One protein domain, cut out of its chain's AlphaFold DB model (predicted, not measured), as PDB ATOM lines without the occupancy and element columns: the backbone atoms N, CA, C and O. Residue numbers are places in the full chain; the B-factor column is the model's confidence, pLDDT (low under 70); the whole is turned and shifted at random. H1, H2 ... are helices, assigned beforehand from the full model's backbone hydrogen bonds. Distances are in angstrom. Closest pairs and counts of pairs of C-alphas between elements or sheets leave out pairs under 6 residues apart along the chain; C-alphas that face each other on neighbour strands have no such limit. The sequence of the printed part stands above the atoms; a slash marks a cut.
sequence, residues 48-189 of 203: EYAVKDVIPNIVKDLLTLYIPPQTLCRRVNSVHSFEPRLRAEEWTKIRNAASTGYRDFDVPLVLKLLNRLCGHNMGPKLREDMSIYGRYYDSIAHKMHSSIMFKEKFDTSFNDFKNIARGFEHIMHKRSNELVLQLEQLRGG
ATOM      1  N   GLU A  48     111.598 150.371 138.008       58.41
ATOM      2  CA  GLU A  48     111.652 151.380 136.960       58.41
ATOM      3  C   GLU A  48     111.080 150.859 135.652       58.41
ATOM      4  O   GLU A  48     110.162 151.476 135.116       58.41
ATOM      5  N   TYR A  49     111.499 149.673 135.224       60.03
ATOM      6  CA  TYR A  49     110.944 149.019 134.047       60.03
ATOM      7  C   TYR A  49     109.438 148.732 134.175       60.03
ATOM      8  O   TYR A  49     108.651 149.073 133.294       60.03
ATOM      9  N   ALA A  50     108.987 148.162 135.297       58.22
ATOM     10  CA  ALA A  50     107.566 147.875 135.495       58.22
ATOM     11  C   ALA A  50     106.698 149.149 135.427       58.22
ATOM     12  O   ALA A  50     105.620 149.137 134.830       58.22
ATOM     13  N   VAL A  51     107.175 150.253 136.006       61.53
ATOM     14  CA  VAL A  51     106.455 151.535 136.074       61.53
ATOM     15  C   VAL A  51     106.560 152.345 134.781       61.53
ATOM     16  O   VAL A  51     105.610 153.057 134.454       61.53
ATOM     17  N   LYS A  52     107.667 152.247 134.039       62.16
ATOM     18  CA  LYS A  52     107.869 152.976 132.776       62.16
ATOM     19  C   LYS A  52     107.312 152.246 131.558       62.16
ATOM     20  O   LYS A  52     106.802 152.913 130.661       62.16
ATOM     21  N   ASP A  53     107.331 150.916 131.558       63.94
ATOM     22  CA  ASP A  53     107.016 150.128 130.366       63.94
ATOM     23  C   ASP A  53     105.795 149.231 130.558       63.94
ATOM     24  O   ASP A  53     104.796 149.372 129.848       63.94
ATOM     25  N   VAL A  54     105.824 148.323 131.535       64.75
ATOM     26  CA  VAL A  54     104.802 147.267 131.644       64.75
ATOM     27  C   VAL A  54     103.428 147.847 131.974       64.75
ATOM     28  O   VAL A  54     102.463 147.652 131.233       64.75
ATOM     29  N   ILE A  55     103.316 148.586 133.076       68.19
ATOM     30  CA  ILE A  55     102.013 149.050 133.558       68.19
ATOM     31  C   ILE A  55     101.409 150.139 132.662       68.19
ATOM     32  O   ILE A  55     100.217 150.048 132.360       68.19
ATOM     33  N   PRO A  56     102.172 151.125 132.151       75.56
ATOM     34  CA  PRO A  56     101.642 152.083 131.185       75.56
ATOM     35  C   PRO A  56     101.027 151.407 129.958       75.56
ATOM     36  O   PRO A  56      99.965 151.830 129.501       75.56
ATOM     37  N   ASN A  57     101.641 150.331 129.459       75.06
ATOM     38  CA  ASN A  57     101.105 149.574 128.332       75.06
ATOM     39  C   ASN A  57      99.824 148.815 128.696       75.06
ATOM     40  O   ASN A  57      98.859 148.880 127.939       75.06
ATOM     41  N   ILE A  58      99.738 148.213 129.886       71.62
ATOM     42  CA  ILE A  58      98.490 147.592 130.369       71.62
ATOM     43  C   ILE A  58      97.351 148.623 130.451       71.62
ATOM     44  O   ILE A  58      96.215 148.353 130.054       71.62
ATOM     45  N   VAL A  59      97.637 149.833 130.936       76.56
ATOM     46  CA  VAL A  59      96.628 150.897 131.067       76.56
ATOM     47  C   VAL A  59      96.194 151.405 129.679       76.56
ATOM     48  O   VAL A  59      95.014 151.695 129.469       76.56
ATOM     49  N   LYS A  60      97.113 151.466 128.704       83.50
ATOM     50  CA  LYS A  60      96.807 151.774 127.292       83.50
ATOM     51  C   LYS A  60      95.969 150.679 126.627       83.50
ATOM     52  O   LYS A  60      95.029 151.001 125.896       83.50
ATOM     53  N   ASP A  61      96.256 149.411 126.901       79.88
ATOM     54  CA  ASP A  61      95.453 148.279 126.430       79.88
ATOM     55  C   ASP A  61      94.023 148.378 126.966       79.88
ATOM     56  O   ASP A  61      93.058 148.267 126.208       79.88
ATOM     57  N   LEU A  62      93.866 148.703 128.253       77.44
ATOM     58  CA  LEU A  62      92.546 148.925 128.834       77.44
ATOM     59  C   LEU A  62      91.814 150.092 128.160       77.44
ATOM     60  O   LEU A  62      90.630 149.973 127.844       77.44
ATOM     61  N   LEU A  63      92.500 151.211 127.904       84.31
ATOM     62  CA  LEU A  63      91.896 152.324 127.169       84.31
ATOM     63  C   LEU A  63      91.435 151.884 125.780       84.31
ATOM     64  O   LEU A  63      90.345 152.273 125.373       84.31
ATOM     65  N   THR A  64      92.207 151.036 125.100       86.12
ATOM     66  CA  THR A  64      91.875 150.502 123.769       86.12
ATOM     67  C   THR A  64      90.599 149.670 123.790       86.12
ATOM     68  O   THR A  64      89.777 149.794 122.883       86.12
ATOM     69  N   LEU A  65      90.391 148.879 124.844       81.38
ATOM     70  CA  LEU A  65      89.189 148.059 125.003       81.38
ATOM     71  C   LEU A  65      87.920 148.895 125.173       81.38
ATOM     72  O   LEU A  65      86.902 148.610 124.547       81.38
ATOM     73  N   TYR A  66      87.966 149.944 125.993       81.50
ATOM     74  CA  TYR A  66      86.801 150.814 126.189       81.50
ATOM     75  C   TYR A  66      86.607 151.821 125.049       81.50
ATOM     76  O   TYR A  66      85.477 152.246 124.764       81.50
ATOM     77  N   ILE A  67      87.712 152.258 124.442       86.06
ATOM     78  CA  ILE A  67      87.775 153.304 123.426       86.06
ATOM     79  C   ILE A  67      88.820 152.909 122.381       86.06
ATOM     80  O   ILE A  67      90.016 153.103 122.600       86.06
ATOM     81  N   PRO A  68      88.398 152.442 121.199       90.06
ATOM     82  CA  PRO A  68      89.317 152.259 120.086       90.06
ATOM     83  C   PRO A  68      89.962 153.601 119.684       90.06
ATOM     84  O   PRO A  68      89.228 154.599 119.589       90.06
ATOM     85  N   PRO A  69      91.279 153.656 119.393       91.69
ATOM     86  CA  PRO A  69      91.998 154.900 119.087       91.69
ATOM     87  C   PRO A  69      91.358 155.744 117.980       91.69
ATOM     88  O   PRO A  69      91.300 156.969 118.073       91.69
ATOM     89  N   GLN A  70      90.773 155.095 116.970       91.81
ATOM     90  CA  GLN A  70      90.101 155.740 115.836       91.81
ATOM     91  C   GLN A  70      88.852 156.527 116.256       91.81
ATOM     92  O   GLN A  70      88.397 157.431 115.558       91.81
ATOM     93  N   THR A  71      88.265 156.178 117.401       90.56
ATOM     94  CA  THR A  71      87.055 156.818 117.923       90.56
ATOM     95  C   THR A  71      87.347 157.856 119.000       90.56
ATOM     96  O   THR A  71      86.443 158.620 119.348       90.56
ATOM     97  N   LEU A  72      88.590 157.919 119.496       91.50
ATOM     98  CA  LEU A  72      88.960 158.718 120.659       91.50
ATOM     99  C   LEU A  72      88.667 160.204 120.454       91.50
ATOM    100  O   LEU A  72      87.929 160.777 121.246       91.50
ATOM    101  N   CYS A  73      89.192 160.817 119.390       89.62
ATOM    102  CA  CYS A  73      89.038 162.257 119.144       89.62
ATOM    103  C   CYS A  73      87.556 162.677 119.122       89.62
ATOM    104  O   CYS A  73      87.148 163.615 119.804       89.62
ATOM    105  N   ARG A  74      86.715 161.894 118.438       89.25
ATOM    106  CA  ARG A  74      85.261 162.104 118.411       89.25
ATOM    107  C   ARG A  74      84.622 161.951 119.794       89.25
ATOM    108  O   ARG A  74      83.771 162.762 120.144       89.25
ATOM    109  N   ARG A  75      85.019 160.945 120.587       87.19
ATOM    110  CA  ARG A  75      84.516 160.779 121.962       87.19
ATOM    111  C   ARG A  75      84.928 161.936 122.867       87.19
ATOM    112  O   ARG A  75      84.083 162.436 123.602       87.19
ATOM    113  N   VAL A  76      86.176 162.395 122.788       87.62
ATOM    114  CA  VAL A  76      86.648 163.552 123.564       87.62
ATOM    115  C   VAL A  76      85.840 164.799 123.193       87.62
ATOM    116  O   VAL A  76      85.311 165.453 124.085       87.62
ATOM    117  N   ASN A  77      85.638 165.065 121.898       85.62
ATOM    118  CA  ASN A  77      84.840 166.206 121.426       85.62
ATOM    119  C   ASN A  77      83.360 166.122 121.831       85.62
ATOM    120  O   ASN A  77      82.713 167.145 122.033       85.62
ATOM    121  N   SER A  78      82.808 164.912 121.969       83.44
ATOM    122  CA  SER A  78      81.417 164.728 122.403       83.44
ATOM    123  C   SER A  78      81.182 165.061 123.882       83.44
ATOM    124  O   SER A  78      80.040 165.224 124.302       83.44
ATOM    125  N   VAL A  79      82.247 165.189 124.680       79.31
ATOM    126  CA  VAL A  79      82.162 165.486 126.109       79.31
ATOM    127  C   VAL A  79      82.591 166.932 126.353       79.31
ATOM    128  O   VAL A  79      83.772 167.228 126.509       79.31
ATOM    129  N   HIS A  80      81.612 167.832 126.482       63.22
ATOM    130  CA  HIS A  80      81.828 169.270 126.734       63.22
ATOM    131  C   HIS A  80      82.736 169.582 127.942       63.22
ATOM    132  O   HIS A  80      83.341 170.646 128.012       63.22
ATOM    133  N   SER A  81      82.874 168.663 128.905       65.75
ATOM    134  CA  SER A  81      83.679 168.882 130.118       65.75
ATOM    135  C   SER A  81      85.198 168.693 129.949       65.75
ATOM    136  O   SER A  81      85.942 168.908 130.911       65.75
ATOM    137  N   PHE A  82      85.678 168.291 128.764       68.75
ATOM    138  CA  PHE A  82      87.113 168.105 128.503       68.75
ATOM    139  C   PHE A  82      87.858 169.400 128.160       68.75
ATOM    140  O   PHE A  82      89.053 169.507 128.448       68.75
ATOM    141  N   GLU A  83      87.173 170.378 127.568       52.62
ATOM    142  CA  GLU A  83      87.823 171.490 126.867       52.62
ATOM    143  C   GLU A  83      88.616 172.492 127.720       52.62
ATOM    144  O   GLU A  83      89.617 172.989 127.212       52.62
ATOM    145  N   PRO A  84      88.344 172.736 129.017       53.62
ATOM    146  CA  PRO A  84      89.236 173.595 129.792       53.62
ATOM    147  C   PRO A  84      90.465 172.866 130.374       53.62
ATOM    148  O   PRO A  84      91.210 173.470 131.140       53.62
ATOM    149  N   ARG A  85      90.682 171.563 130.108       69.19
ATOM    150  CA  ARG A  85      91.639 170.732 130.886       69.19
ATOM    151  C   ARG A  85      92.668 169.940 130.082       69.19
ATOM    152  O   ARG A  85      93.459 169.200 130.683       69.19
ATOM    153  N   LEU A  86      92.657 170.062 128.759       82.31
ATOM    154  CA  LEU A  86      93.658 169.441 127.897       82.31
ATOM    155  C   LEU A  86      94.609 170.501 127.342       82.31
ATOM    156  O   LEU A  86      94.183 171.487 126.745       82.31
ATOM    157  N   ARG A  87      95.908 170.282 127.537       86.31
ATOM    158  CA  ARG A  87      96.975 171.090 126.943       86.31
ATOM    159  C   ARG A  87      97.008 170.875 125.429       86.31
ATOM    160  O   ARG A  87      96.600 169.825 124.936       86.31
ATOM    161  N   ALA A  88      97.548 171.844 124.692       87.31
ATOM    162  CA  ALA A  88      97.671 171.756 123.234       87.31
ATOM    163  C   ALA A  88      98.412 170.481 122.777       87.31
ATOM    164  O   ALA A  88      97.983 169.814 121.840       87.31
ATOM    165  N   GLU A  89      99.469 170.088 123.491       89.50
ATOM    166  CA  GLU A  89     100.218 168.852 123.226       89.50
ATOM    167  C   GLU A  89      99.366 167.587 123.409       89.50
ATOM    168  O   GLU A  89      99.442 166.662 122.601       89.50
ATOM    169  N   GLU A  90      98.512 167.549 124.437       90.06
ATOM    170  CA  GLU A  90      97.599 166.424 124.678       90.06
ATOM    171  C   GLU A  90      96.567 166.319 123.546       90.06
ATOM    172  O   GLU A  90      96.263 165.219 123.083       90.06
ATOM    173  N   TRP A  91      96.080 167.454 123.038       90.00
ATOM    174  CA  TRP A  91      95.198 167.488 121.872       90.00
ATOM    175  C   TRP A  91      95.862 166.949 120.609       90.00
ATOM    176  O   TRP A  91      95.231 166.199 119.865       90.00
ATOM    177  N   THR A  92      97.129 167.287 120.373       91.56
ATOM    178  CA  THR A  92      97.894 166.740 119.246       91.56
ATOM    179  C   THR A  92      97.995 165.219 119.343       91.56
ATOM    180  O   THR A  92      97.677 164.525 118.377       91.56
ATOM    181  N   LYS A  93      98.328 164.682 120.527       93.44
ATOM    182  CA  LYS A  93      98.344 163.230 120.777       93.44
ATOM    183  C   LYS A  93      96.972 162.596 120.507       93.44
ATOM    184  O   LYS A  93      96.884 161.601 119.796       93.44
ATOM    185  N   ILE A  94      95.887 163.201 121.000       91.62
ATOM    186  CA  ILE A  94      94.508 162.715 120.801       91.62
ATOM    187  C   ILE A  94      94.112 162.677 119.322       91.62
ATOM    188  O   ILE A  94      93.478 161.715 118.886       91.62
ATOM    189  N   ARG A  95      94.481 163.694 118.536       90.56
ATOM    190  CA  ARG A  95      94.200 163.731 117.092       90.56
ATOM    191  C   ARG A  95      94.986 162.664 116.333       90.56
ATOM    192  O   ARG A  95      94.433 162.029 115.439       90.56
ATOM    193  N   ASN A  96      96.233 162.426 116.732       93.00
ATOM    194  CA  ASN A  96      97.123 161.470 116.071       93.00
ATOM    195  C   ASN A  96      96.877 160.014 116.493       93.00
ATOM    196  O   ASN A  96      97.372 159.096 115.834       93.00
ATOM    197  N   ALA A  97      96.072 159.781 117.534       91.81
ATOM    198  CA  ALA A  97      95.812 158.445 118.062       91.81
ATOM    199  C   ALA A  97      95.227 157.475 117.023       91.81
ATOM    200  O   ALA A  97      95.494 156.277 117.071       91.81
ATOM    201  N   ALA A  98      94.466 157.975 116.044       89.50
ATOM    202  CA  ALA A  98      93.938 157.145 114.960       89.50
ATOM    203  C   ALA A  98      95.050 156.506 114.103       89.50
ATOM    204  O   ALA A  98      94.863 155.403 113.597       89.50
ATOM    205  N   SER A  99      96.193 157.186 113.969       90.69
ATOM    206  CA  SER A  99      97.361 156.723 113.209       90.69
ATOM    207  C   SER A  99      98.426 156.039 114.067       90.69
ATOM    208  O   SER A  99      99.022 155.066 113.617       90.69
ATOM    209  N   THR A 100      98.681 156.517 115.291       89.88
ATOM    210  CA  THR A 100      99.782 156.016 116.138       89.88
ATOM    211  C   THR A 100      99.316 155.107 117.277       89.88
ATOM    212  O   THR A 100     100.134 154.576 118.034       89.88
ATOM    213  N   GLY A 101      98.005 154.886 117.406       90.44
ATOM    214  CA  GLY A 101      97.422 154.241 118.577       90.44
ATOM    215  C   GLY A 101      97.643 155.089 119.832       90.44
ATOM    216  O   GLY A 101      97.635 156.314 119.784       90.44
ATOM    217  N   TYR A 102      97.879 154.440 120.972       89.88
ATOM    218  CA  TYR A 102      98.193 155.125 122.236       89.88
ATOM    219  C   TYR A 102      99.687 155.147 122.565       89.88
ATOM    220  O   TYR A 102     100.071 155.332 123.722       89.88
ATOM    221  N   ARG A 103     100.551 154.970 121.559       82.00
ATOM    222  CA  ARG A 103     102.006 154.904 121.745       82.00
ATOM    223  C   ARG A 103     102.543 156.140 122.469       82.00
ATOM    224  O   ARG A 103     103.178 155.995 123.509       82.00
ATOM    225  N   ASP A 104     102.161 157.324 121.999       85.12
ATOM    226  CA  ASP A 104     102.690 158.619 122.463       85.12
ATOM    227  C   ASP A 104     102.008 159.150 123.739       85.12
ATOM    228  O   ASP A 104     102.272 160.266 124.204       85.12
ATOM    229  N   PHE A 105     101.077 158.372 124.298       87.62
ATOM    230  CA  PHE A 105     100.300 158.778 125.459       87.62
ATOM    231  C   PHE A 105     101.102 158.495 126.723       87.62
ATOM    232  O   PHE A 105     101.569 157.378 126.947       87.62
ATOM    233  N   ASP A 106     101.237 159.515 127.560       83.44
ATOM    234  CA  ASP A 106     101.771 159.360 128.906       83.44
ATOM    235  C   ASP A 106     100.686 158.829 129.855       83.44
ATOM    236  O   ASP A 106      99.484 158.930 129.590       83.44
ATOM    237  N   VAL A 107     101.113 158.233 130.968       79.25
ATOM    238  CA  VAL A 107     100.201 157.657 131.965       79.25
ATOM    239  C   VAL A 107      99.159 158.666 132.469       79.25
ATOM    240  O   VAL A 107      97.977 158.308 132.490       79.25
ATOM    241  N   PRO A 108      99.519 159.919 132.819       83.19
ATOM    242  CA  PRO A 108      98.539 160.911 133.255       83.19
ATOM    243  C   PRO A 108      97.429 161.160 132.229       83.19
ATOM    244  O   PRO A 108      96.252 161.218 132.603       83.19
ATOM    245  N   LEU A 109      97.762 161.263 130.938       87.62
ATOM    246  CA  LEU A 109      96.775 161.437 129.876       87.62
ATOM    247  C   LEU A 109      95.862 160.213 129.754       87.62
ATOM    248  O   LEU A 109      94.641 160.374 129.689       87.62
ATOM    249  N   VAL A 110      96.413 158.994 129.776       86.88
ATOM    250  CA  VAL A 110      95.608 157.762 129.693       86.88
ATOM    251  C   VAL A 110      94.641 157.661 130.878       86.88
ATOM    252  O   VAL A 110      93.449 157.422 130.679       86.88
ATOM    253  N   LEU A 111      95.103 157.928 132.104       81.00
ATOM    254  CA  LEU A 111      94.257 157.904 133.303       81.00
ATOM    255  C   LEU A 111      93.182 158.995 133.290       81.00
ATOM    256  O   LEU A 111      92.043 158.748 133.699       81.00
ATOM    257  N   LYS A 112      93.506 160.193 132.789       84.56
ATOM    258  CA  LYS A 112      92.538 161.285 132.598       84.56
ATOM    259  C   LYS A 112      91.414 160.848 131.653       84.56
ATOM    260  O   LYS A 112      90.242 161.066 131.966       84.56
ATOM    261  N   LEU A 113      91.758 160.204 130.538       86.75
ATOM    262  CA  LEU A 113      90.799 159.718 129.543       86.75
ATOM    263  C   LEU A 113      89.930 158.582 130.088       86.75
ATOM    264  O   LEU A 113      88.707 158.668 129.993       86.75
ATOM    265  N   LEU A 114      90.534 157.578 130.727       83.00
ATOM    266  CA  LEU A 114      89.821 156.465 131.363       83.00
ATOM    267  C   LEU A 114      88.796 156.966 132.390       83.00
ATOM    268  O   LEU A 114      87.617 156.627 132.307       83.00
ATOM    269  N   ASN A 115      89.201 157.845 133.307       79.44
ATOM    270  CA  ASN A 115      88.304 158.350 134.347       79.44
ATOM    271  C   ASN A 115      87.135 159.171 133.791       79.44
ATOM    272  O   ASN A 115      86.022 159.097 134.308       79.44
ATOM    273  N   ARG A 116      87.372 159.973 132.753       82.00
ATOM    274  CA  ARG A 116      86.376 160.921 132.239       82.00
ATOM    275  C   ARG A 116      85.450 160.324 131.187       82.00
ATOM    276  O   ARG A 116      84.286 160.700 131.145       82.00
ATOM    277  N   LEU A 117      85.957 159.432 130.341       80.06
ATOM    278  CA  LEU A 117      85.193 158.837 129.241       80.06
ATOM    279  C   LEU A 117      84.623 157.467 129.603       80.06
ATOM    280  O   LEU A 117      83.574 157.087 129.091       80.06
ATOM    281  N   CYS A 118      85.307 156.728 130.474       74.62
ATOM    282  CA  CYS A 118      84.926 155.366 130.831       74.62
ATOM    283  C   CYS A 118      84.469 155.250 132.282       74.62
ATOM    284  O   CYS A 118      83.818 154.266 132.604       74.62
ATOM    285  N   GLY A 119      84.758 156.234 133.144       69.75
ATOM    286  CA  GLY A 119      84.563 156.135 134.592       69.75
ATOM    287  C   GLY A 119      83.189 155.610 135.001       69.75
ATOM    288  O   GLY A 119      83.121 154.717 135.839       69.75
ATOM    289  N   HIS A 120      82.106 156.080 134.374       67.62
ATOM    290  CA  HIS A 120      80.740 155.603 134.642       67.62
ATOM    291  C   HIS A 120      80.493 154.136 134.258       67.62
ATOM    292  O   HIS A 120      79.711 153.469 134.924       67.62
ATOM    293  N   ASN A 121      81.179 153.638 133.229       67.19
ATOM    294  CA  ASN A 121      81.077 152.262 132.735       67.19
ATOM    295  C   ASN A 121      82.111 151.324 133.384       67.19
ATOM    296  O   ASN A 121      82.069 150.113 133.178       67.19
ATOM    297  N   MET A 122      83.060 151.872 134.144       69.56
ATOM    298  CA  MET A 122      84.005 151.100 134.938       69.56
ATOM    299  C   MET A 122      83.339 150.666 136.240       69.56
ATOM    300  O   MET A 122      82.782 151.493 136.966       69.56
ATOM    301  N   GLY A 123      83.436 149.373 136.560       67.69
ATOM    302  CA  GLY A 123      83.022 148.865 137.867       67.69
ATOM    303  C   GLY A 123      83.761 149.585 139.010       67.69
ATOM    304  O   GLY A 123      84.898 150.029 138.819       67.69
ATOM    305  N   PRO A 124      83.152 149.702 140.205       70.62
ATOM    306  CA  PRO A 124      83.688 150.499 141.313       70.62
ATOM    307  C   PRO A 124      85.108 150.084 141.718       70.62
ATOM    308  O   PRO A 124      85.956 150.948 141.926       70.62
ATOM    309  N   LYS A 125      85.390 148.776 141.717       69.12
ATOM    310  CA  LYS A 125      86.713 148.219 142.022       69.12
ATOM    311  C   LYS A 125      87.799 148.692 141.050       69.12
ATOM    312  O   LYS A 125      88.841 149.159 141.479       69.12
ATOM    313  N   LEU A 126      87.529 148.669 139.743       68.50
ATOM    314  CA  LEU A 126      88.499 149.127 138.743       68.50
ATOM    315  C   LEU A 126      88.793 150.622 138.884       68.50
ATOM    316  O   LEU A 126      89.923 151.062 138.701       68.50
ATOM    317  N   ARG A 127      87.770 151.420 139.200       69.12
ATOM    318  CA  ARG A 127      87.948 152.858 139.415       69.12
ATOM    319  C   ARG A 127      88.861 153.131 140.615       69.12
ATOM    320  O   ARG A 127      89.695 154.033 140.554       69.12
ATOM    321  N   GLU A 128      88.713 152.351 141.681       69.88
ATOM    322  CA  GLU A 128      89.591 152.393 142.849       69.88
ATOM    323  C   GLU A 128      91.022 151.964 142.492       69.88
ATOM    324  O   GLU A 128      91.956 152.725 142.746       69.88
ATOM    325  N   ASP A 129      91.182 150.837 141.793       67.31
ATOM    326  CA  ASP A 129      92.473 150.320 141.318       67.31
ATOM    327  C   ASP A 129      93.218 151.353 140.446       67.31
ATOM    328  O   ASP A 129      94.416 151.572 140.617       67.31
ATOM    329  N   MET A 130      92.511 152.073 139.566       70.44
ATOM    330  CA  MET A 130      93.079 153.156 138.745       70.44
ATOM    331  C   MET A 130      93.531 154.360 139.566       70.44
ATOM    332  O   MET A 130      94.547 154.987 139.259       70.44
ATOM    333  N   SER A 131      92.768 154.710 140.602       70.19
ATOM    334  CA  SER A 131      93.123 155.797 141.512       70.19
ATOM    335  C   SER A 131      94.363 155.441 142.332       70.19
ATOM    336  O   SER A 131      95.252 156.276 142.501       70.19
ATOM    337  N   ILE A 132      94.443 154.194 142.801       66.69
ATOM    338  CA  ILE A 132      95.607 153.641 143.495       66.69
ATOM    339  C   ILE A 132      96.822 153.646 142.561       66.69
ATOM    340  O   ILE A 132      97.871 154.167 142.939       66.69
ATOM    341  N   TYR A 133      96.668 153.164 141.325       69.62
ATOM    342  CA  TYR A 133      97.734 153.170 140.328       69.62
ATOM    343  C   TYR A 133      98.270 154.578 140.046       69.62
ATOM    344  O   TYR A 133      99.480 154.774 140.075       69.62
ATOM    345  N   GLY A 134      97.396 155.567 139.834       68.31
ATOM    346  CA  GLY A 134      97.821 156.953 139.615       68.31
ATOM    347  C   GLY A 134      98.676 157.488 140.766       68.31
ATOM    348  O   GLY A 134      99.759 158.019 140.534       68.31
ATOM    349  N   ARG A 135      98.255 157.253 142.018       68.25
ATOM    350  CA  ARG A 135      99.037 157.643 143.208       68.25
ATOM    351  C   ARG A 135     100.388 156.934 143.282       68.25
ATOM    352  O   ARG A 135     101.376 157.549 143.685       68.25
ATOM    353  N   TYR A 136     100.439 155.653 142.920       64.44
ATOM    354  CA  TYR A 136     101.690 154.901 142.886       64.44
ATOM    355  C   TYR A 136     102.626 155.396 141.793       64.44
ATOM    356  O   TYR A 136     103.797 155.621 142.079       64.44
ATOM    357  N   TYR A 137     102.116 155.615 140.581       67.56
ATOM    358  CA  TYR A 137     102.886 156.167 139.473       67.56
ATOM    359  C   TYR A 137     103.506 157.514 139.859       67.56
ATOM    360  O   TYR A 137     104.722 157.664 139.773       67.56
ATOM    361  N   ASP A 138     102.709 158.440 140.399       65.31
ATOM    362  CA  ASP A 138     103.193 159.752 140.841       65.31
ATOM    363  C   ASP A 138     104.228 159.623 141.968       65.31
ATOM    364  O   ASP A 138     105.292 160.244 141.929       65.31
ATOM    365  N   SER A 139     103.963 158.767 142.964       61.97
ATOM    366  CA  SER A 139     104.901 158.550 144.066       61.97
ATOM    367  C   SER A 139     106.210 157.918 143.604       61.97
ATOM    368  O   SER A 139     107.236 158.192 144.224       61.97
ATOM    369  N   ILE A 140     106.184 157.019 142.625       58.78
ATOM    370  CA  ILE A 140     107.374 156.318 142.152       58.78
ATOM    371  C   ILE A 140     108.161 157.217 141.200       58.78
ATOM    372  O   ILE A 140     109.361 157.367 141.399       58.78
ATOM    373  N   ALA A 141     107.498 157.905 140.267       61.38
ATOM    374  CA  ALA A 141     108.125 158.908 139.407       61.38
ATOM    375  C   ALA A 141     108.828 160.003 140.232       61.38
ATOM    376  O   ALA A 141     109.952 160.401 139.922       61.38
ATOM    377  N   HIS A 142     108.215 160.428 141.342       59.78
ATOM    378  CA  HIS A 142     108.820 161.379 142.275       59.78
ATOM    379  C   HIS A 142     109.962 160.766 143.107       59.78
ATOM    380  O   HIS A 142     110.941 161.446 143.400       59.78
ATOM    381  N   LYS A 143     109.861 159.497 143.530       51.91
ATOM    382  CA  LYS A 143     110.873 158.849 144.391       51.91
ATOM    383  C   LYS A 143     112.046 158.232 143.644       51.91
ATOM    384  O   LYS A 143     113.078 158.029 144.269       51.91
ATOM    385  N   MET A 144     111.935 157.963 142.346       51.47
ATOM    386  CA  MET A 144     113.081 157.562 141.517       51.47
ATOM    387  C   MET A 144     114.160 158.651 141.461       51.47
ATOM    388  O   MET A 144     115.320 158.346 141.232       51.47
ATOM    389  N   HIS A 145     113.814 159.896 141.806       46.75
ATOM    390  CA  HIS A 145     114.785 160.964 142.050       46.75
ATOM    391  C   HIS A 145     115.496 160.869 143.423       46.75
ATOM    392  O   HIS A 145     116.428 161.623 143.683       46.75
ATOM    393  N   SER A 146     115.089 159.962 144.319       41.75
ATOM    394  CA  SER A 146     115.605 159.819 145.691       41.75
ATOM    395  C   SER A 146     115.796 158.333 146.068       41.75
ATOM    396  O   SER A 146     114.930 157.707 146.679       41.75
ATOM    397  N   SER A 147     116.950 157.773 145.696       44.22
ATOM    398  CA  SER A 147     117.263 156.330 145.598       44.22
ATOM    399  C   SER A 147     117.104 155.466 146.876       44.22
ATOM    400  O   SER A 147     116.989 154.246 146.800       44.22
ATOM    401  N   ILE A 148     117.062 156.057 148.076       40.00
ATOM    402  CA  ILE A 148     117.289 155.319 149.341       40.00
ATOM    403  C   ILE A 148     115.986 154.894 150.056       40.00
ATOM    404  O   ILE A 148     115.959 153.896 150.771       40.00
ATOM    405  N   MET A 149     114.858 155.571 149.817       38.62
ATOM    406  CA  MET A 149     113.584 155.329 150.534       38.62
ATOM    407  C   MET A 149     112.699 154.230 149.915       38.62
ATOM    408  O   MET A 149     111.531 154.071 150.283       38.62
ATOM    409  N   PHE A 150     113.212 153.509 148.919       43.09
ATOM    410  CA  PHE A 150     112.388 152.700 148.022       43.09
ATOM    411  C   PHE A 150     112.162 151.259 148.504       43.09
ATOM    412  O   PHE A 150     111.150 150.654 148.166       43.09
ATOM    413  N   LYS A 151     113.056 150.728 149.348       41.66
ATOM    414  CA  LYS A 151     113.083 149.304 149.723       41.66
ATOM    415  C   LYS A 151     111.917 148.861 150.621       41.66
ATOM    416  O   LYS A 151     111.315 147.833 150.350       41.66
ATOM    417  N   GLU A 152     111.544 149.630 151.648       41.09
ATOM    418  CA  GLU A 152     110.482 149.224 152.597       41.09
ATOM    419  C   GLU A 152     109.057 149.458 152.081       41.09
ATOM    420  O   GLU A 152     108.136 148.731 152.438       41.09
ATOM    421  N   LYS A 153     108.851 150.438 151.193       47.66
ATOM    422  CA  LYS A 153     107.536 150.659 150.565       47.66
ATOM    423  C   LYS A 153     107.261 149.686 149.413       47.66
ATOM    424  O   LYS A 153     106.152 149.686 148.881       47.66
ATOM    425  N   PHE A 154     108.241 148.869 149.023       50.41
ATOM    426  CA  PHE A 154     108.195 148.044 147.820       50.41
ATOM    427  C   PHE A 154     107.309 146.801 147.947       50.41
ATOM    428  O   PHE A 154     106.481 146.583 147.069       50.41
ATOM    429  N   ASP A 155     107.418 146.010 149.019       49.34
ATOM    430  CA  ASP A 155     106.640 144.764 149.125       49.34
ATOM    431  C   ASP A 155     105.126 145.021 149.199       49.34
ATOM    432  O   ASP A 155     104.332 144.281 148.611       49.34
ATOM    433  N   THR A 156     104.721 146.117 149.845       50.88
ATOM    434  CA  THR A 156     103.329 146.585 149.839       50.88
ATOM    435  C   THR A 156     102.916 147.064 148.443       50.88
ATOM    436  O   THR A 156     101.897 146.619 147.923       50.88
ATOM    437  N   SER A 157     103.752 147.878 147.782       54.97
ATOM    438  CA  SER A 157     103.455 148.415 146.444       54.97
ATOM    439  C   SER A 157     103.379 147.323 145.370       54.97
ATOM    440  O   SER A 157     102.537 147.382 144.479       54.97
ATOM    441  N   PHE A 158     104.228 146.296 145.442       57.56
ATOM    442  CA  PHE A 158     104.267 145.214 144.460       57.56
ATOM    443  C   PHE A 158     103.042 144.298 144.551       57.56
ATOM    444  O   PHE A 158     102.492 143.884 143.530       57.56
ATOM    445  N   ASN A 159     102.570 144.001 145.764       60.75
ATOM    446  CA  ASN A 159     101.316 143.268 145.933       60.75
ATOM    447  C   ASN A 159     100.114 144.069 145.418       60.75
ATOM    448  O   ASN A 159      99.238 143.485 144.778       60.75
ATOM    449  N   ASP A 160     100.110 145.388 145.603       58.34
ATOM    450  CA  ASP A 160      99.087 146.259 145.024       58.34
ATOM    451  C   ASP A 160      99.138 146.250 143.490       58.34
ATOM    452  O   ASP A 160      98.098 146.105 142.846       58.34
ATOM    453  N   PHE A 161     100.331 146.264 142.884       60.16
ATOM    454  CA  PHE A 161     100.484 146.106 141.433       60.16
ATOM    455  C   PHE A 161      99.962 144.763 140.918       60.16
ATOM    456  O   PHE A 161      99.298 144.726 139.883       60.16
ATOM    457  N   LYS A 162     100.187 143.666 141.646       64.94
ATOM    458  CA  LYS A 162      99.601 142.364 141.297       64.94
ATOM    459  C   LYS A 162      98.079 142.379 141.384       64.94
ATOM    460  O   LYS A 162      97.417 141.795 140.534       64.94
ATOM    461  N   ASN A 163      97.511 143.033 142.393       63.66
ATOM    462  CA  ASN A 163      96.059 143.134 142.540       63.66
ATOM    463  C   ASN A 163      95.435 143.952 141.405       63.66
ATOM    464  O   ASN A 163      94.440 143.519 140.823       63.66
ATOM    465  N   ILE A 164      96.080 145.055 141.029       61.16
ATOM    466  CA  ILE A 164      95.719 145.861 139.862       61.16
ATOM    467  C   ILE A 164      95.803 145.010 138.581       61.16
ATOM    468  O   ILE A 164      94.844 144.961 137.812       61.16
ATOM    469  N   ALA A 165      96.901 144.271 138.374       62.53
ATOM    470  CA  ALA A 165      97.087 143.380 137.224       62.53
ATOM    471  C   ALA A 165      95.999 142.297 137.125       62.53
ATOM    472  O   ALA A 165      95.455 142.079 136.044       62.53
ATOM    473  N   ARG A 166      95.597 141.681 138.244       64.81
ATOM    474  CA  ARG A 166      94.462 140.735 138.283       64.81
ATOM    475  C   ARG A 166      93.139 141.397 137.916       64.81
ATOM    476  O   ARG A 166      92.326 140.798 137.212       64.81
ATOM    477  N   GLY A 167      92.916 142.627 138.382       62.59
ATOM    478  CA  GLY A 167      91.758 143.430 137.991       62.59
ATOM    479  C   GLY A 167      91.701 143.622 136.476       62.59
ATOM    480  O   GLY A 167      90.658 143.400 135.859       62.59
ATOM    481  N   PHE A 168      92.844 143.935 135.864       61.53
ATOM    482  CA  PHE A 168      92.982 144.051 134.416       61.53
ATOM    483  C   PHE A 168      92.734 142.734 133.676       61.53
ATOM    484  O   PHE A 168      91.957 142.723 132.727       61.53
ATOM    485  N   GLU A 169      93.345 141.622 134.090       63.47
ATOM    486  CA  GLU A 169      93.158 140.312 133.441       63.47
ATOM    487  C   GLU A 169      91.688 139.907 133.365       63.47
ATOM    488  O   GLU A 169      91.223 139.458 132.315       63.47
ATOM    489  N   HIS A 170      90.955 140.124 134.460       63.31
ATOM    490  CA  HIS A 170      89.534 139.818 134.546       63.31
ATOM    491  C   HIS A 170      88.712 140.596 133.511       63.31
ATOM    492  O   HIS A 170      87.845 140.026 132.853       63.31
ATOM    493  N   ILE A 171      89.009 141.885 133.332       59.66
ATOM    494  CA  ILE A 171      88.291 142.763 132.396       59.66
ATOM    495  C   ILE A 171      88.698 142.491 130.948       59.66
ATOM    496  O   ILE A 171      87.873 142.561 130.043       59.66
ATOM    497  N   MET A 172      89.971 142.179 130.721       59.84
ATOM    498  CA  MET A 172      90.505 141.919 129.387       59.84
ATOM    499  C   MET A 172      90.218 140.495 128.889       59.84
ATOM    500  O   MET A 172      90.677 140.140 127.805       59.84
ATOM    501  N   HIS A 173      89.508 139.671 129.672       63.59
ATOM    502  CA  HIS A 173      89.332 138.236 129.426       63.59
ATOM    503  C   HIS A 173      90.661 137.512 129.129       63.59
ATOM    504  O   HIS A 173      90.700 136.549 128.360       63.59
ATOM    505  N   LYS A 174      91.767 137.990 129.719       57.00
ATOM    506  CA  LYS A 174      93.075 137.338 129.593       57.00
ATOM    507  C   LYS A 174      93.111 136.081 130.460       57.00
ATOM    508  O   LYS A 174      92.277 135.899 131.352       57.00
ATOM    509  N   ARG A 175      94.074 135.192 130.193       57.66
ATOM    510  CA  ARG A 175      94.279 134.016 131.045       57.66
ATOM    511  C   ARG A 175      94.597 134.487 132.463       57.66
ATOM    512  O   ARG A 175      95.389 135.405 132.661       57.66
ATOM    513  N   SER A 176      93.939 133.860 133.435       60.38
ATOM    514  CA  SER A 176      94.100 134.190 134.851       60.38
ATOM    515  C   SER A 176      95.573 134.098 135.257       60.38
ATOM    516  O   SER A 176      96.210 133.071 135.025       60.38
ATOM    517  N   ASN A 177      96.082 135.156 135.884       60.69
ATOM    518  CA  ASN A 177      97.449 135.348 136.362       60.69
ATOM    519  C   ASN A 177      98.546 135.501 135.295       60.69
ATOM    520  O   ASN A 177      99.713 135.478 135.662       60.69
ATOM    521  N   GLU A 178      98.253 135.680 134.009       63.16
ATOM    522  CA  GLU A 178      99.294 135.904 132.992       63.16
ATOM    523  C   GLU A 178     100.139 137.178 133.235       63.16
ATOM    524  O   GLU A 178     101.368 137.123 133.246       63.16
ATOM    525  N   LEU A 179      99.501 138.319 133.497       60.38
ATOM    526  CA  LEU A 179     100.153 139.580 133.870       60.38
ATOM    527  C   LEU A 179     100.787 139.491 135.260       60.38
ATOM    528  O   LEU A 179     101.853 140.056 135.497       60.38
ATOM    529  N   VAL A 180     100.151 138.771 136.185       64.12
ATOM    530  CA  VAL A 180     100.716 138.531 137.521       64.12
ATOM    531  C   VAL A 180     102.007 137.729 137.426       64.12
ATOM    532  O   VAL A 180     102.980 138.092 138.075       64.12
ATOM    533  N   LEU A 181     102.034 136.684 136.600       63.69
ATOM    534  CA  LEU A 181     103.210 135.854 136.361       63.69
ATOM    535  C   LEU A 181     104.327 136.658 135.703       63.69
ATOM    536  O   LEU A 181     105.468 136.521 136.120       63.69
ATOM    537  N   GLN A 182     104.018 137.546 134.754       60.03
ATOM    538  CA  GLN A 182     105.016 138.455 134.174       60.03
ATOM    539  C   GLN A 182     105.621 139.382 135.238       60.03
ATOM    540  O   GLN A 182     106.840 139.525 135.319       60.03
ATOM    541  N   LEU A 183     104.793 139.965 136.110       60.50
ATOM    542  CA  LEU A 183     105.276 140.774 137.231       60.50
ATOM    543  C   LEU A 183     106.103 139.930 138.216       60.50
ATOM    544  O   LEU A 183     107.148 140.374 138.689       60.50
ATOM    545  N   GLU A 184     105.665 138.713 138.538       61.41
ATOM    546  CA  GLU A 184     106.355 137.815 139.469       61.41
ATOM    547  C   GLU A 184     107.663 137.256 138.906       61.41
ATOM    548  O   GLU A 184     108.620 137.141 139.663       61.41
ATOM    549  N   GLN A 185     107.757 136.999 137.602       59.66
ATOM    550  CA  GLN A 185     109.008 136.664 136.911       59.66
ATOM    551  C   GLN A 185     110.007 137.821 137.003       59.66
ATOM    552  O   GLN A 185     111.178 137.603 137.323       59.66
ATOM    553  N   LEU A 186     109.530 139.058 136.835       52.09
ATOM    554  CA  LEU A 186     110.337 140.261 137.047       52.09
ATOM    555  C   LEU A 186     110.784 140.403 138.516       52.09
ATOM    556  O   LEU A 186     111.912 140.820 138.772       52.09
ATOM    557  N   ARG A 187     109.955 140.017 139.498       48.91
ATOM    558  CA  ARG A 187     110.317 140.033 140.933       48.91
ATOM    559  C   ARG A 187     111.277 138.907 141.328       48.91
ATOM    560  O   ARG A 187     112.218 139.168 142.068       48.91
ATOM    561  N   GLY A 188     111.034 137.683 140.866       44.09
ATOM    562  CA  GLY A 188     111.712 136.459 141.304       44.09
ATOM    563  C   GLY A 188     113.061 136.195 140.639       44.09
ATOM    564  O   GLY A 188     113.923 135.606 141.274       44.09
ATOM    565  N   GLY A 189     113.283 136.670 139.408       46.91
ATOM    566  CA  GLY A 189     114.555 136.505 138.703       46.91
ATOM    567  C   GLY A 189     114.938 135.047 138.423       46.91
ATOM    568  O   GLY A 189     115.832 134.524 139.074       46.91
TER     569      GLY A 189
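Overview. This is residues 48 to 189 of the 203 residues of an uncharacterized protein of Mytilus coruscus (UniProt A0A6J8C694). H4, H5, H6 and H7 form a curved row of helical hairpins that wraps partly round H1, the five making a loose-edged bundle of helices roughly side by side. The tilted hairpin of H2 and H3 lies at one side, near H4. The printed part has 142 residues with seven named helices, H1 to H7 in chain order, and no named strand: all helix. It is compact, with a radius of gyration of the C-alphas of 15.7 A and spans of 44 by 36 by 28 A.

Arrangement. H1, residues 48 to 66, and H2, residues 69 to 78, meet only through their link. H3, residues 88 to 100, touches H2 with residues 94 to 99 alone, a hairpin at a steep tilt of 39 degrees; the closest C-alphas, of Gln 70 and Ala 98, are 4.2 A apart. H4, residues 107 to 121, touches H1 at a shallow tilt of 33 degrees, only just short of steep, the closest C-alphas being Pro 56 and Val 107, 5.8 A. H5, residues 124 to 143, touches H4 with residues 127 to 134 alone, closest at C-alphas 119 and 127, 6.7 A. H6, residues 154 to 171, touches H5, closest at C-alphas 129 and 164, 5.7 A. H7, residues 178 to 188, touches H6, closest at C-alphas 162 and 180, 5.5 A. Every O i to N i+4 pair is within hydrogen-bond range in H5, H6 and H7, against 13 of 15 in H1, 4 of 6 in H2, 7 of 9 in H3 and 9 of 11 in H4.

Along the chain. H1 begins at C-alpha 48 (111.652, 151.380, 136.960) and spans 27.1 A; H5 spans 28.6 A and H6 25.7 A. H7 ends at C-alpha 188 (111.712, 136.459, 141.304).

Size, cuts and confidence. The printed part has no cut and no long link. Confidence is low, under 70, for 82 residues, among them 132 to 189.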